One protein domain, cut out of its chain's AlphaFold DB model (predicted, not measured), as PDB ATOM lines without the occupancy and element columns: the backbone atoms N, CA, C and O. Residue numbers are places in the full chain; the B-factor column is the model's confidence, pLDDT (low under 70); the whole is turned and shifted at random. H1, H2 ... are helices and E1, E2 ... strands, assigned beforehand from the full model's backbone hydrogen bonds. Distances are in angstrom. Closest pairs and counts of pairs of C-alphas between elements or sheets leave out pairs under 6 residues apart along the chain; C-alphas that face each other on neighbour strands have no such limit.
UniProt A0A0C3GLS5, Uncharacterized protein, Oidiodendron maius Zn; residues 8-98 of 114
ATOM      1  N   SER A   8     -36.567  69.114 -43.176       70.62
ATOM      2  CA  SER A   8     -36.659  68.174 -42.048       70.62
ATOM      3  C   SER A   8     -35.656  67.018 -42.134       70.62
ATOM      4  O   SER A   8     -35.287  66.445 -41.110       70.62
ATOM      5  N   THR A   9     -35.214  66.664 -43.340       64.62
ATOM      6  CA  THR A   9     -34.157  65.679 -43.577       64.62
ATOM      7  C   THR A   9     -32.789  66.305 -43.329       64.62
ATOM      8  O   THR A   9     -31.983  65.698 -42.636       64.62
ATOM      9  N   GLU A  10     -32.546  67.528 -43.806       71.69
ATOM     10  CA  GLU A  10     -31.293  68.270 -43.575       71.69
ATOM     11  C   GLU A  10     -31.012  68.444 -42.076       71.69
ATOM     12  O   GLU A  10     -29.954  68.057 -41.595       71.69
ATOM     13  N   GLN A  11     -32.010  68.882 -41.305       74.62
ATOM     14  CA  GLN A  11     -31.885  69.016 -39.848       74.62
ATOM     15  C   GLN A  11     -31.598  67.685 -39.133       74.62
ATOM     16  O   GLN A  11     -30.937  67.664 -38.095       74.62
ATOM     17  N   LYS A  12     -32.096  66.560 -39.665       65.19
ATOM     18  CA  LYS A  12     -31.779  65.229 -39.129       65.19
ATOM     19  C   LYS A  12     -30.347  64.819 -39.453       65.19
ATOM     20  O   LYS A  12     -29.687  64.261 -38.586       65.19
ATOM     21  N   LEU A  13     -29.876  65.112 -40.665       64.19
ATOM     22  CA  LEU A  13     -28.512  64.811 -41.098       64.19
ATOM     23  C   LEU A  13     -27.477  65.584 -40.267       64.19
ATOM     24  O   LEU A  13     -26.509  64.976 -39.818       64.19
ATOM     25  N   ASP A  14     -27.727  66.860 -39.970       66.38
ATOM     26  CA  ASP A  14     -26.862  67.663 -39.093       66.38
ATOM     27  C   ASP A  14     -26.790  67.089 -37.669       66.38
ATOM     28  O   ASP A  14     -25.722  67.034 -37.062       66.38
ATOM     29  N   MET A  15     -27.905  66.579 -37.138       61.69
ATOM     30  CA  MET A  15     -27.918  65.896 -35.839       61.69
ATOM     31  C   MET A  15     -27.132  64.579 -35.838       61.69
ATOM     32  O   MET A  15     -26.622  64.173 -34.795       61.69
ATOM     33  N   PHE A  16     -27.033  63.891 -36.976       60.91
ATOM     34  CA  PHE A  16     -26.263  62.649 -37.071       60.91
ATOM     35  C   PHE A  16     -24.753  62.902 -37.067       60.91
ATOM     36  O   PHE A  16     -24.006  62.045 -36.603       60.91
ATOM     37  N   GLN A  17     -24.300  64.084 -37.501       55.28
ATOM     38  CA  GLN A  17     -22.875  64.438 -37.530       55.28
ATOM     39  C   GLN A  17     -22.232  64.536 -36.137       55.28
ATOM     40  O   GLN A  17     -21.020  64.385 -36.016       55.28
ATOM     41  N   VAL A  18     -23.023  64.771 -35.085       44.91
ATOM     42  CA  VAL A  18     -22.544  64.941 -33.698       44.91
ATOM     43  C   VAL A  18     -22.687  63.685 -32.829       44.91
ATOM     44  O   VAL A  18     -22.254  63.683 -31.676       44.91
ATOM     45  N   ALA A  19     -23.264  62.600 -33.350       46.41
ATOM     46  CA  ALA A  19     -23.476  61.379 -32.581       46.41
ATOM     47  C   ALA A  19     -22.221  60.485 -32.582       46.41
ATOM     48  O   ALA A  19     -21.988  59.710 -33.507       46.41
ATOM     49  N   TYR A  20     -21.443  60.533 -31.498       43.22
ATOM     50  CA  TYR A  20     -20.425  59.524 -31.180       43.22
ATOM     51  C   TYR A  20     -21.112  58.244 -30.654       43.22
ATOM     52  O   TYR A  20     -21.137  57.995 -29.456       43.22
ATOM     53  N   GLY A  21     -21.751  57.492 -31.560       46.59
ATOM     54  CA  GLY A  21     -22.240  56.109 -31.410       46.59
ATOM     55  C   GLY A  21     -22.751  55.651 -30.031       46.59
ATOM     56  O   GLY A  21     -22.018  55.027 -29.274       46.59
ATOM     57  N   THR A  22     -24.039  55.837 -29.749       45.78
ATOM     58  CA  THR A  22     -24.778  55.138 -28.670       45.78
ATOM     59  C   THR A  22     -25.965  54.394 -29.270       45.78
ATOM     60  O   THR A  22     -26.566  54.960 -30.174       45.78
ATOM     61  N   SER A  23     -26.278  53.175 -28.796       61.66
ATOM     62  CA  SER A  23     -27.376  52.244 -29.174       61.66
ATOM     63  C   SER A  23     -28.400  52.675 -30.251       61.66
ATOM     64  O   SER A  23     -29.612  52.583 -30.044       61.66
ATOM     65  N   VAL A  24     -27.941  53.095 -31.438       76.94
ATOM     66  CA  VAL A  24     -28.801  53.710 -32.469       76.94
ATOM     67  C   VAL A  24     -29.844  52.716 -32.957       76.94
ATOM     68  O   VAL A  24     -30.980  53.090 -33.222       76.94
ATOM     69  N   VAL A  25     -29.481  51.436 -33.047       86.00
ATOM     70  CA  VAL A  25     -30.377  50.395 -33.556       86.00
ATOM     71  C   VAL A  25     -31.614  50.272 -32.674       86.00
ATOM     72  O   VAL A  25     -32.724  50.408 -33.183       86.00
ATOM     73  N   LYS A  26     -31.440  50.094 -31.362       87.12
ATOM     74  CA  LYS A  26     -32.559  49.933 -30.425       87.12
ATOM     75  C   LYS A  26     -33.449  51.178 -30.391       87.12
ATOM     76  O   LYS A  26     -34.665  51.063 -30.517       87.12
ATOM     77  N   ASP A  27     -32.847  52.362 -30.335       88.69
ATOM     78  CA  ASP A  27     -33.583  53.628 -30.367       88.69
ATOM     79  C   ASP A  27     -34.419  53.774 -31.648       88.69
ATOM     80  O   ASP A  27     -35.544  54.278 -31.620       88.69
ATOM     81  N   MET A  28     -33.880  53.345 -32.793       89.75
ATOM     82  CA  MET A  28     -34.594  53.380 -34.069       89.75
ATOM     83  C   MET A  28     -35.713  52.337 -34.128       89.75
ATOM     84  O   MET A  28     -36.787  52.639 -34.650       89.75
ATOM     85  N   GLN A  29     -35.506  51.154 -33.544       91.88
ATOM     86  CA  GLN A  29     -36.548  50.135 -33.400       91.88
ATOM     87  C   GLN A  29     -37.732  50.646 -32.574       91.88
ATOM     88  O   GLN A  29     -38.880  50.471 -32.981       91.88
ATOM     89  N   GLU A  30     -37.462  51.326 -31.457       92.62
ATOM     90  CA  GLU A  30     -38.492  51.913 -30.593       92.62
ATOM     91  C   GLU A  30     -39.228  53.074 -31.283       92.62
ATOM     92  O   GLU A  30     -40.457  53.156 -31.231       92.62
ATOM     93  N   LYS A  31     -38.498  53.954 -31.985       90.88
ATOM     94  CA  LYS A  31     -39.077  55.106 -32.705       90.88
ATOM     95  C   LYS A  31     -39.901  54.707 -33.930       90.88
ATOM     96  O   LYS A  31     -40.852  55.410 -34.274       90.88
ATOM     97  N   TYR A  32     -39.546  53.612 -34.601       91.00
ATOM     98  CA  TYR A  32     -40.128  53.207 -35.881       91.00
ATOM     99  C   TYR A  32     -40.574  51.738 -35.869       91.00
ATOM    100  O   TYR A  32     -40.157  50.937 -36.705       91.00
ATOM    101  N   ALA A  33     -41.485  51.406 -34.949       94.25
ATOM    102  CA  ALA A  33     -41.945  50.040 -34.673       94.25
ATOM    103  C   ALA A  33     -42.377  49.221 -35.911       94.25
ATOM    104  O   ALA A  33     -42.122  48.023 -35.968       94.25
ATOM    105  N   ILE A  34     -42.993  49.851 -36.923       96.56
ATOM    106  CA  ILE A  34     -43.477  49.174 -38.148       96.56
ATOM    107  C   ILE A  34     -42.336  48.517 -38.943       96.56
ATOM    108  O   ILE A  34     -42.551  47.508 -39.606       96.56
ATOM    109  N   ILE A  35     -41.136  49.097 -38.889       93.88
ATOM    110  CA  ILE A  35     -39.945  48.636 -39.619       93.88
ATOM    111  C   ILE A  35     -38.805  48.269 -38.663       93.88
ATOM    112  O   ILE A  35     -37.638  48.251 -39.054       93.88
ATOM    113  N   ALA A  36     -39.128  47.993 -37.396       93.06
ATOM    114  CA  ALA A  36     -38.145  47.707 -36.357       93.06
ATOM    115  C   ALA A  36     -37.261  46.492 -36.693       93.06
ATOM    116  O   ALA A  36     -36.075  46.456 -36.368       93.06
ATOM    117  N   ASP A  37     -37.813  45.501 -37.390       95.56
ATOM    118  CA  ASP A  37     -37.083  44.313 -37.832       95.56
ATOM    119  C   ASP A  37     -35.990  44.626 -38.872       95.56
ATOM    120  O   ASP A  37     -35.070  43.831 -39.056       95.56
ATOM    121  N   LYS A  38     -36.057  45.784 -39.542       93.12
ATOM    122  CA  LYS A  38     -35.093  46.169 -40.581       93.12
ATOM    123  C   LYS A  38     -33.819  46.794 -40.030       93.12
ATOM    124  O   LYS A  38     -32.767  46.622 -40.639       93.12
ATOM    125  N   PHE A  39     -33.880  47.490 -38.896       92.06
ATOM    126  CA  PHE A  39     -32.718  48.226 -38.384       92.06
ATOM    127  C   PHE A  39     -31.505  47.349 -38.055       92.06
ATOM    128  O   PHE A  39     -30.411  47.764 -38.429       92.06
ATOM    129  N   PRO A  40     -31.637  46.150 -37.451       91.94
ATOM    130  CA  PRO A  40     -30.484  45.270 -37.252       91.94
ATOM    131  C   PRO A  40     -29.809  44.877 -38.574       91.94
ATOM    132  O   PRO A  40     -28.590  44.934 -38.696       91.94
ATOM    133  N   ILE A  41     -30.601  44.567 -39.606       93.88
ATOM    134  CA  ILE A  41     -30.089  44.206 -40.937       93.88
ATOM    135  C   ILE A  41     -29.354  45.395 -41.567       93.88
ATOM    136  O   ILE A  41     -28.251  45.255 -42.091       93.88
ATOM    137  N   TRP A  42     -29.946  46.588 -41.503       93.25
ATOM    138  CA  TRP A  42     -29.329  47.796 -42.044       93.25
ATOM    139  C   TRP A  42     -28.074  48.218 -41.281       93.25
ATOM    140  O   TRP A  42     -27.148  48.735 -41.901       93.25
ATOM    141  N   ALA A  43     -28.014  47.963 -39.973       91.38
ATOM    142  CA  ALA A  43     -26.810  48.177 -39.181       91.38
ATOM    143  C   ALA A  43     -25.664  47.286 -39.676       91.38
ATOM    144  O   ALA A  43     -24.579  47.799 -39.942       91.38
ATOM    145  N   ILE A  44     -25.930  45.997 -39.918       93.69
ATOM    146  CA  ILE A  44     -24.946  45.069 -40.497       93.69
ATOM    147  C   ILE A  44     -24.525  45.522 -41.902       93.69
ATOM    148  O   ILE A  44     -23.339  45.537 -42.211       93.69
ATOM    149  N   HIS A  45     -25.460  45.950 -42.760       94.62
ATOM    150  CA  HIS A  45     -25.100  46.480 -44.082       94.62
ATOM    151  C   HIS A  45     -24.177  47.698 -43.977       94.62
ATOM    152  O   HIS A  45     -23.195  47.792 -44.713       94.62
ATOM    153  N   SER A  46     -24.494  48.631 -43.075       93.69
ATOM    154  CA  SER A  46     -23.682  49.821 -42.832       93.69
ATOM    155  C   SER A  46     -22.281  49.454 -42.353       93.69
ATOM    156  O   SER A  46     -21.304  50.010 -42.852       93.69
ATOM    157  N   ASP A  47     -22.179  48.500 -41.429       93.69
ATOM    158  CA  ASP A  47     -20.910  47.995 -40.916       93.69
ATOM    159  C   ASP A  47     -20.079  47.320 -42.022       93.69
ATOM    160  O   ASP A  47     -18.931  47.696 -42.249       93.69
ATOM    161  N   CYS A  48     -20.678  46.434 -42.826       95.31
ATOM    162  CA  CYS A  48     -20.006  45.813 -43.971       95.31
ATOM    163  C   CYS A  48     -19.518  46.842 -45.006       95.31
ATOM    164  O   CYS A  48     -18.412  46.711 -45.537       95.31
ATOM    165  N   MET A  49     -20.317  47.873 -45.303       96.25
ATOM    166  CA  MET A  49     -19.902  48.952 -46.208       96.25
ATOM    167  C   MET A  49     -18.722  49.740 -45.633       96.25
ATOM    168  O   MET A  49     -17.774  50.024 -46.364       96.25
ATOM    169  N   ALA A  50     -18.740  50.047 -44.334       95.25
ATOM    170  CA  ALA A  50     -17.636  50.731 -43.668       95.25
ATOM    171  C   ALA A  50     -16.348  49.887 -43.685       95.25
ATOM    172  O   ALA A  50     -15.280  50.407 -44.017       95.25
ATOM    173  N   GLN A  51     -16.447  48.581 -43.410       96.19
ATOM    174  CA  GLN A  51     -15.320  47.648 -43.502       96.19
ATOM    175  C   GLN A  51     -14.734  47.613 -44.920       96.19
ATOM    176  O   GLN A  51     -13.518  47.717 -45.086       96.19
ATOM    177  N   HIS A  52     -15.589  47.530 -45.947       97.31
ATOM    178  CA  HIS A  52     -15.158  47.510 -47.344       97.31
ATOM    179  C   HIS A  52     -14.480  48.818 -47.770       97.31
ATOM    180  O   HIS A  52     -13.388  48.772 -48.330       97.31
ATOM    181  N   ILE A  53     -15.083  49.973 -47.464       97.81
ATOM    182  CA  ILE A  53     -14.512  51.294 -47.780       97.81
ATOM    183  C   ILE A  53     -13.177  51.493 -47.061       97.81
ATOM    184  O   ILE A  53     -12.230  52.014 -47.640       97.81
ATOM    185  N   THR A  54     -13.075  51.051 -45.806       96.69
ATOM    186  CA  THR A  54     -11.811  51.110 -45.063       96.69
ATOM    187  C   THR A  54     -10.746  50.252 -45.738       96.69
ATOM    188  O   THR A  54      -9.603  50.679 -45.849       96.69
ATOM    189  N   TRP A  55     -11.109  49.062 -46.231       97.62
ATOM    190  CA  TRP A  55     -10.163  48.172 -46.911       97.62
ATOM    191  C   TRP A  55      -9.648  48.835 -48.184       97.62
ATOM    192  O   TRP A  55      -8.442  48.930 -48.385       97.62
ATOM    193  N   THR A  56     -10.551  49.333 -49.028       97.81
ATOM    194  CA  THR A  56     -10.164  49.966 -50.292       97.81
ATOM    195  C   THR A  56      -9.358  51.241 -50.069       97.81
ATOM    196  O   THR A  56      -8.405  51.482 -50.800       97.81
ATOM    197  N   ALA A  57      -9.669  52.024 -49.032       97.88
ATOM    198  CA  ALA A  57      -8.874  53.189 -48.655       97.88
ATOM    199  C   ALA A  57      -7.456  52.798 -48.203       97.88
ATOM    200  O   ALA A  57      -6.487  53.410 -48.637       97.88
ATOM    201  N   LEU A  58      -7.319  51.758 -47.374       97.12
ATOM    202  CA  LEU A  58      -6.013  51.239 -46.956       97.12
ATOM    203  C   LEU A  58      -5.189  50.753 -48.157       97.12
ATOM    204  O   LEU A  58      -4.002  51.059 -48.252       97.12
ATOM    205  N   GLU A  59      -5.816  50.031 -49.084       96.25
ATOM    206  CA  GLU A  59      -5.157  49.520 -50.290       96.25
ATOM    207  C   GLU A  59      -4.719  50.643 -51.236       96.25
ATOM    208  O   GLU A  59      -3.591  50.609 -51.727       96.25
ATOM    209  N   ALA A  60      -5.537  51.687 -51.399       97.50
ATOM    210  CA  ALA A  60      -5.180  52.875 -52.175       97.50
ATOM    211  C   ALA A  60      -3.945  53.612 -51.619       97.50
ATOM    212  O   ALA A  60      -3.177  54.190 -52.385       97.50
ATOM    213  N   GLU A  61      -3.722  53.547 -50.304       97.44
ATOM    214  CA  GLU A  61      -2.534  54.084 -49.623       97.44
ATOM    215  C   GLU A  61      -1.350  53.089 -49.596       97.44
ATOM    216  O   GLU A  61      -0.313  53.350 -48.984       97.44
ATOM    217  N   GLY A  62      -1.477  51.935 -50.259       95.50
ATOM    218  CA  GLY A  62      -0.427  50.919 -50.378       95.50
ATOM    219  C   GLY A  62      -0.361  49.910 -49.225       95.50
ATOM    220  O   GLY A  62       0.604  49.146 -49.140       95.50
ATOM    221  N   PHE A  63      -1.361  49.873 -48.339       96.56
ATOM    222  CA  PHE A  63      -1.443  48.880 -47.268       96.56
ATOM    223  C   PHE A  63      -2.136  47.593 -47.721       96.56
ATOM    224  O   PHE A  63      -3.057  47.585 -48.532       96.56
ATOM    225  N   GLY A  64      -1.717  46.474 -47.134       94.56
ATOM    226  CA  GLY A  64      -2.433  45.208 -47.222       94.56
ATOM    227  C   GLY A  64      -3.404  45.094 -46.056       94.56
ATOM    228  O   GLY A  64      -3.105  45.559 -44.955       94.56
ATOM    229  N   ALA A  65      -4.542  44.440 -46.272       95.31
ATOM    230  CA  ALA A  65      -5.498  44.154 -45.211       95.31
ATOM    231  C   ALA A  65      -6.143  42.772 -45.374       95.31
ATOM    232  O   ALA A  65      -6.095  42.165 -46.445       95.31
ATOM    233  N   ASN A  66      -6.709  42.256 -44.285       93.81
ATOM    234  CA  ASN A  66      -7.562  41.074 -44.258       93.81
ATOM    235  C   ASN A  66      -8.646  41.219 -43.179       93.81
ATOM    236  O   ASN A  66      -8.463  41.931 -42.190       93.81
ATOM    237  N   LEU A  67      -9.764  40.523 -43.369       95.88
ATOM    238  CA  LEU A  67     -10.918  40.567 -42.476       95.88
ATOM    239  C   LEU A  67     -11.094  39.220 -41.768       95.88
ATOM    240  O   LEU A  67     -11.176  38.183 -42.426       95.88
ATOM    241  N   GLN A  68     -11.159  39.242 -40.439       94.50
ATOM    242  CA  GLN A  68     -11.267  38.061 -39.579       94.50
ATOM    243  C   GLN A  68     -12.533  38.104 -38.722       94.50
ATOM    244  O   GLN A  68     -13.086  39.174 -38.473       94.50
ATOM    245  N   HIS A  69     -12.966  36.929 -38.262       95.56
ATOM    246  CA  HIS A  69     -14.144  36.759 -37.408       95.56
ATOM    247  C   HIS A  69     -13.809  35.824 -36.236       95.56
ATOM    248  O   HIS A  69     -14.107  34.631 -36.263       95.56
ATOM    249  N   TYR A  70     -13.121  36.348 -35.221       92.31
ATOM    250  CA  TYR A  70     -12.813  35.641 -33.968       92.31
ATOM    251  C   TYR A  70     -13.892  35.808 -32.887       92.31
ATOM    252  O   TYR A  70     -13.770  35.255 -31.793       92.31
ATOM    253  N   ASN A  71     -14.936  36.574 -33.184       88.88
ATOM    254  CA  ASN A  71     -16.163  36.680 -32.406       88.88
ATOM    255  C   ASN A  71     -16.999  35.384 -32.501       88.88
ATOM    256  O   ASN A  71     -16.917  34.670 -33.504       88.88
ATOM    257  N   PRO A  72     -17.808  35.043 -31.477       93.62
ATOM    258  CA  PRO A  72     -17.924  35.705 -30.171       93.62
ATOM    259  C   PRO A  72     -16.867  35.364 -29.084       93.62
ATOM    260  O   PRO A  72     -16.890  36.026 -28.045       93.62
ATOM    261  N   PRO A  73     -15.957  34.363 -29.207       94.94
ATOM    262  CA  PRO A  73     -15.068  33.998 -28.095       94.94
ATOM    263  C   PRO A  73     -14.229  35.128 -27.483       94.94
ATOM    264  O   PRO A  73     -13.930  35.073 -26.290       94.94
ATOM    265  N   ILE A  74     -13.820  36.126 -28.273       91.12
ATOM    266  CA  ILE A  74     -12.940  37.209 -27.802       91.12
ATOM    267  C   ILE A  74     -13.694  38.425 -27.249       91.12
ATOM    268  O   ILE A  74     -13.081  39.257 -26.579       91.12
ATOM    269  N   ASP A  75     -15.002  38.529 -27.492       93.12
ATOM    270  CA  ASP A  75     -15.787  39.756 -27.321       93.12
ATOM    271  C   ASP A  75     -15.703  40.304 -25.896       93.12
ATOM    272  O   ASP A  75     -15.341  41.460 -25.694       93.12
ATOM    273  N   ALA A  76     -15.937  39.456 -24.889       93.81
ATOM    274  CA  ALA A  76     -15.883  39.867 -23.486       93.81
ATOM    275  C   ALA A  76     -14.480  40.347 -23.064       93.81
ATOM    276  O   ALA A  76     -14.341  41.262 -22.247       93.81
ATOM    277  N   GLY A  77     -13.429  39.738 -23.622       93.50
ATOM    278  CA  GLY A  77     -12.046  40.143 -23.380       93.50
ATOM    279  C   GLY A  77     -11.739  41.507 -23.996       93.50
ATOM    280  O   GLY A  77     -11.187  42.371 -23.316       93.50
ATOM    281  N   VAL A  78     -12.152  41.712 -25.250       93.19
ATOM    282  CA  VAL A  78     -12.023  42.981 -25.981       93.19
ATOM    283  C   VAL A  78     -12.787  44.091 -25.256       93.19
ATOM    284  O   VAL A  78     -12.215  45.133 -24.937       93.19
ATOM    285  N   GLN A  79     -14.053  43.852 -24.911       94.31
ATOM    286  CA  GLN A  79     -14.886  44.832 -24.219       94.31
ATOM    287  C   GLN A  79     -14.247  45.298 -22.911       94.31
ATOM    288  O   GLN A  79     -14.131  46.498 -22.666       94.31
ATOM    289  N   LYS A  80     -13.755  44.354 -22.101       95.38
ATOM    290  CA  LYS A  80     -13.086  44.663 -20.836       95.38
ATOM    291  C   LYS A  80     -11.756  45.394 -21.031       95.38
ATOM    292  O   LYS A  80     -11.447  46.287 -20.250       95.38
ATOM    293  N   ALA A  81     -10.951  44.994 -22.014       95.19
ATOM    294  CA  ALA A  81      -9.616  45.553 -22.218       95.19
ATOM    295  C   ALA A  81      -9.649  47.021 -22.668       95.19
ATOM    296  O   ALA A  81      -8.769  47.792 -22.287       95.19
ATOM    297  N   TRP A  82     -10.664  47.404 -23.445       93.81
ATOM    298  CA  TRP A  82     -10.776  48.743 -24.033       93.81
ATOM    299  C   TRP A  82     -11.975  49.554 -23.532       93.81
ATOM    300  O   TRP A  82     -12.270  50.603 -24.097       93.81
ATOM    301  N   ASN A  83     -12.641  49.109 -22.460       93.56
ATOM    302  CA  ASN A  83     -13.844  49.744 -21.905       93.56
ATOM    303  C   ASN A  83     -14.922  50.015 -22.972       93.56
ATOM    304  O   ASN A  83     -15.533  51.084 -22.997       93.56
ATOM    305  N   ILE A  84     -15.142  49.048 -23.864       89.56
ATOM    306  CA  ILE A  84     -16.180  49.151 -24.894       89.56
ATOM    307  C   ILE A  84     -17.549  48.916 -24.238       89.56
ATOM    308  O   ILE A  84     -17.667  48.006 -23.408       89.56
ATOM    309  N   PRO A  85     -18.586  49.703 -24.582       90.00
ATOM    310  CA  PRO A  85     -19.938  49.475 -24.090       90.00
ATOM    311  C   PRO A  85     -20.444  48.059 -24.394       90.00
ATOM    312  O   PRO A  85     -20.175  47.497 -25.453       90.00
ATOM    313  N   VAL A  86     -21.197  47.476 -23.460       87.19
ATOM    314  CA  VAL A  86     -21.702  46.093 -23.569       87.19
ATOM    315  C   VAL A  86     -22.760  45.912 -24.659       87.19
ATOM    316  O   VAL A  86     -23.025  44.792 -25.080       87.19
ATOM    317  N   ASP A  87     -23.389  47.004 -25.086       86.19
ATOM    318  CA  ASP A  87     -24.376  47.059 -26.163       86.19
ATOM    319  C   ASP A  87     -23.738  47.187 -27.555       86.19
ATOM    320  O   ASP A  87     -24.459  47.201 -28.552       86.19
ATOM    321  N   TRP A  88     -22.406  47.269 -27.640       90.19
ATOM    322  CA  TRP A  88     -21.687  47.195 -28.907       90.19
ATOM    323  C   TRP A  88     -21.396  45.742 -29.272       90.19
ATOM    324  O   TRP A  88     -20.781  44.990 -28.512       90.19
ATOM    325  N   GLU A  89     -21.809  45.370 -30.479       90.69
ATOM    326  CA  GLU A  89     -21.583  44.049 -31.055       90.69
ATOM    327  C   GLU A  89     -20.311  44.052 -31.914       90.69
ATOM    328  O   GLU A  89     -20.137  44.906 -32.786       90.69
ATOM    329  N   LEU A  90     -19.400  43.105 -31.660       93.12
ATOM    330  CA  LEU A  90     -18.186  42.934 -32.456       93.12
ATOM    331  C   LEU A  90     -18.488  42.054 -33.675       93.12
ATOM    332  O   LEU A  90     -18.545  40.832 -33.567       93.12
ATOM    333  N   ASN A  91     -18.623  42.671 -34.849       94.94
ATOM    334  CA  ASN A  91     -18.936  41.937 -36.078       94.94
ATOM    335  C   ASN A  91     -17.709  41.284 -36.728       94.94
ATOM    336  O   ASN A  91     -17.805  40.149 -37.188       94.94
ATOM    337  N   ALA A  92     -16.568  41.983 -36.772       95.62
ATOM    338  CA  ALA A  92     -15.346  41.512 -37.425       95.62
ATOM    339  C   ALA A  92     -14.092  42.239 -36.906       95.62
ATOM    340  O   ALA A  92     -14.177  43.251 -36.208       95.62
ATOM    341  N   GLN A  93     -12.909  41.735 -37.265       95.81
ATOM    342  CA  GLN A  93     -11.617  42.367 -36.995       95.81
ATOM    343  C   GLN A  93     -10.893  42.635 -38.314       95.81
ATOM    344  O   GLN A  93     -10.615  41.714 -39.083       95.81
ATOM    345  N   HIS A  94     -10.576  43.902 -38.566       93.62
ATOM    346  CA  HIS A  94      -9.896  44.329 -39.782       93.62
ATOM    347  C   HIS A  94      -8.403  44.521 -39.500       93.62
ATOM    348  O   HIS A  94      -8.004  45.462 -38.813       93.62
ATOM    349  N   VAL A  95      -7.577  43.602 -39.995       94.31
ATOM    350  CA  VAL A  95      -6.129  43.593 -39.754       94.31
ATOM    351  C   VAL A  95      -5.425  44.159 -40.977       94.31
ATOM    352  O   VAL A  95      -5.625  43.652 -42.077       94.31
ATOM    353  N   PHE A  96      -4.585  45.175 -40.794       96.56
ATOM    354  CA  PHE A  96      -3.882  45.847 -41.887       96.56
ATOM    355  C   PHE A  96      -2.423  46.158 -41.545       96.56
ATOM    356  O   PHE A  96      -2.035  46.185 -40.376       96.56
ATOM    357  N   GLY A  97      -1.603  46.386 -42.572       95.12
ATOM    358  CA  GLY A  97      -0.187  46.714 -42.416       95.12
ATOM    359  C   GLY A  97       0.572  46.760 -43.740       95.12
ATOM    360  O   GLY A  97      -0.020  46.681 -44.816       95.12
ATOM    361  N   THR A  98       1.898  46.911 -43.664       96.38
ATOM    362  CA  THR A  98       2.751  46.897 -44.866       96.38
ATOM    363  C   THR A  98       2.666  45.513 -45.526       96.38
ATOM    364  O   THR A  98       2.936  44.522 -44.838       96.38
TER     365      THR A  98
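Overview. This is residues 8 to 98 of the 114 residues of an uncharacterized protein of Oidiodendron maius Zn (UniProt A0A0C3GLS5). One long helix, H3, makes the spine of a loose model: the short H2 folds back on its first part, and a ribbon of two strands, E1 and E2, packs on its last part. H4 sits in the loop between the strands, away from H3, and H1 sticks out with residues 8 to 20. The printed part has 91 residues, in the order H1, H2, H3, E1, H4, E2, mostly helix; the two-stranded sheet is antiparallel. The whole is loose, with a radius of gyration of the C-alphas of 15.9 A and spans of 44 by 32 by 23 A.

Along the chain. Find C-alpha 8 at (-36.659, 68.174, -42.048), where H1 begins; it runs to residue 16, 12.8 A. H2 holds residues 24 to 31, 10.4 A. At C-alpha 38, (-35.093, 46.169, -40.581), H3 begins and runs 32.8 A to residue 60. Next come E1, residues 64 to 68, 13.7 A, and H4, residues 75 to 82, 10.8 A. E2, residues 93 to 97, runs 13.4 A to C-alpha 97 at (-0.187, 46.714, -42.416).

Arrangement. H1 is apart from H2 and H3. H2 and H3 form a helical hairpin, a shallow tilt of 27 degrees, opposite ways; H3 touches H2 with residues 39 to 43 alone, closest at the C-alphas of Val 25 and Phe 39, 5.8 A. Farther along H3, look at Trp 55 and Ala 65, its closest C-alphas to E1, 6.4 A; to E2 they are Gln 51 and His 94, 7.4 A. Between E1 and E2, N 66 and O 95 are 2.8 A apart, within hydrogen-bond range. H3 and H4 are apart. Every O i to N i+4 pair is within range in H2, H3 and H4; in H1, 4 of 5 are.

Size, cuts and confidence. The C-alphas of Ile 34 and Thr 98, the two farthest apart, are 46.8 A apart. The printed part has no cut; the link from H3 to E1 is tight, and the other links are short. Confidence is under 70 at residue 9 and residues 12 to 23.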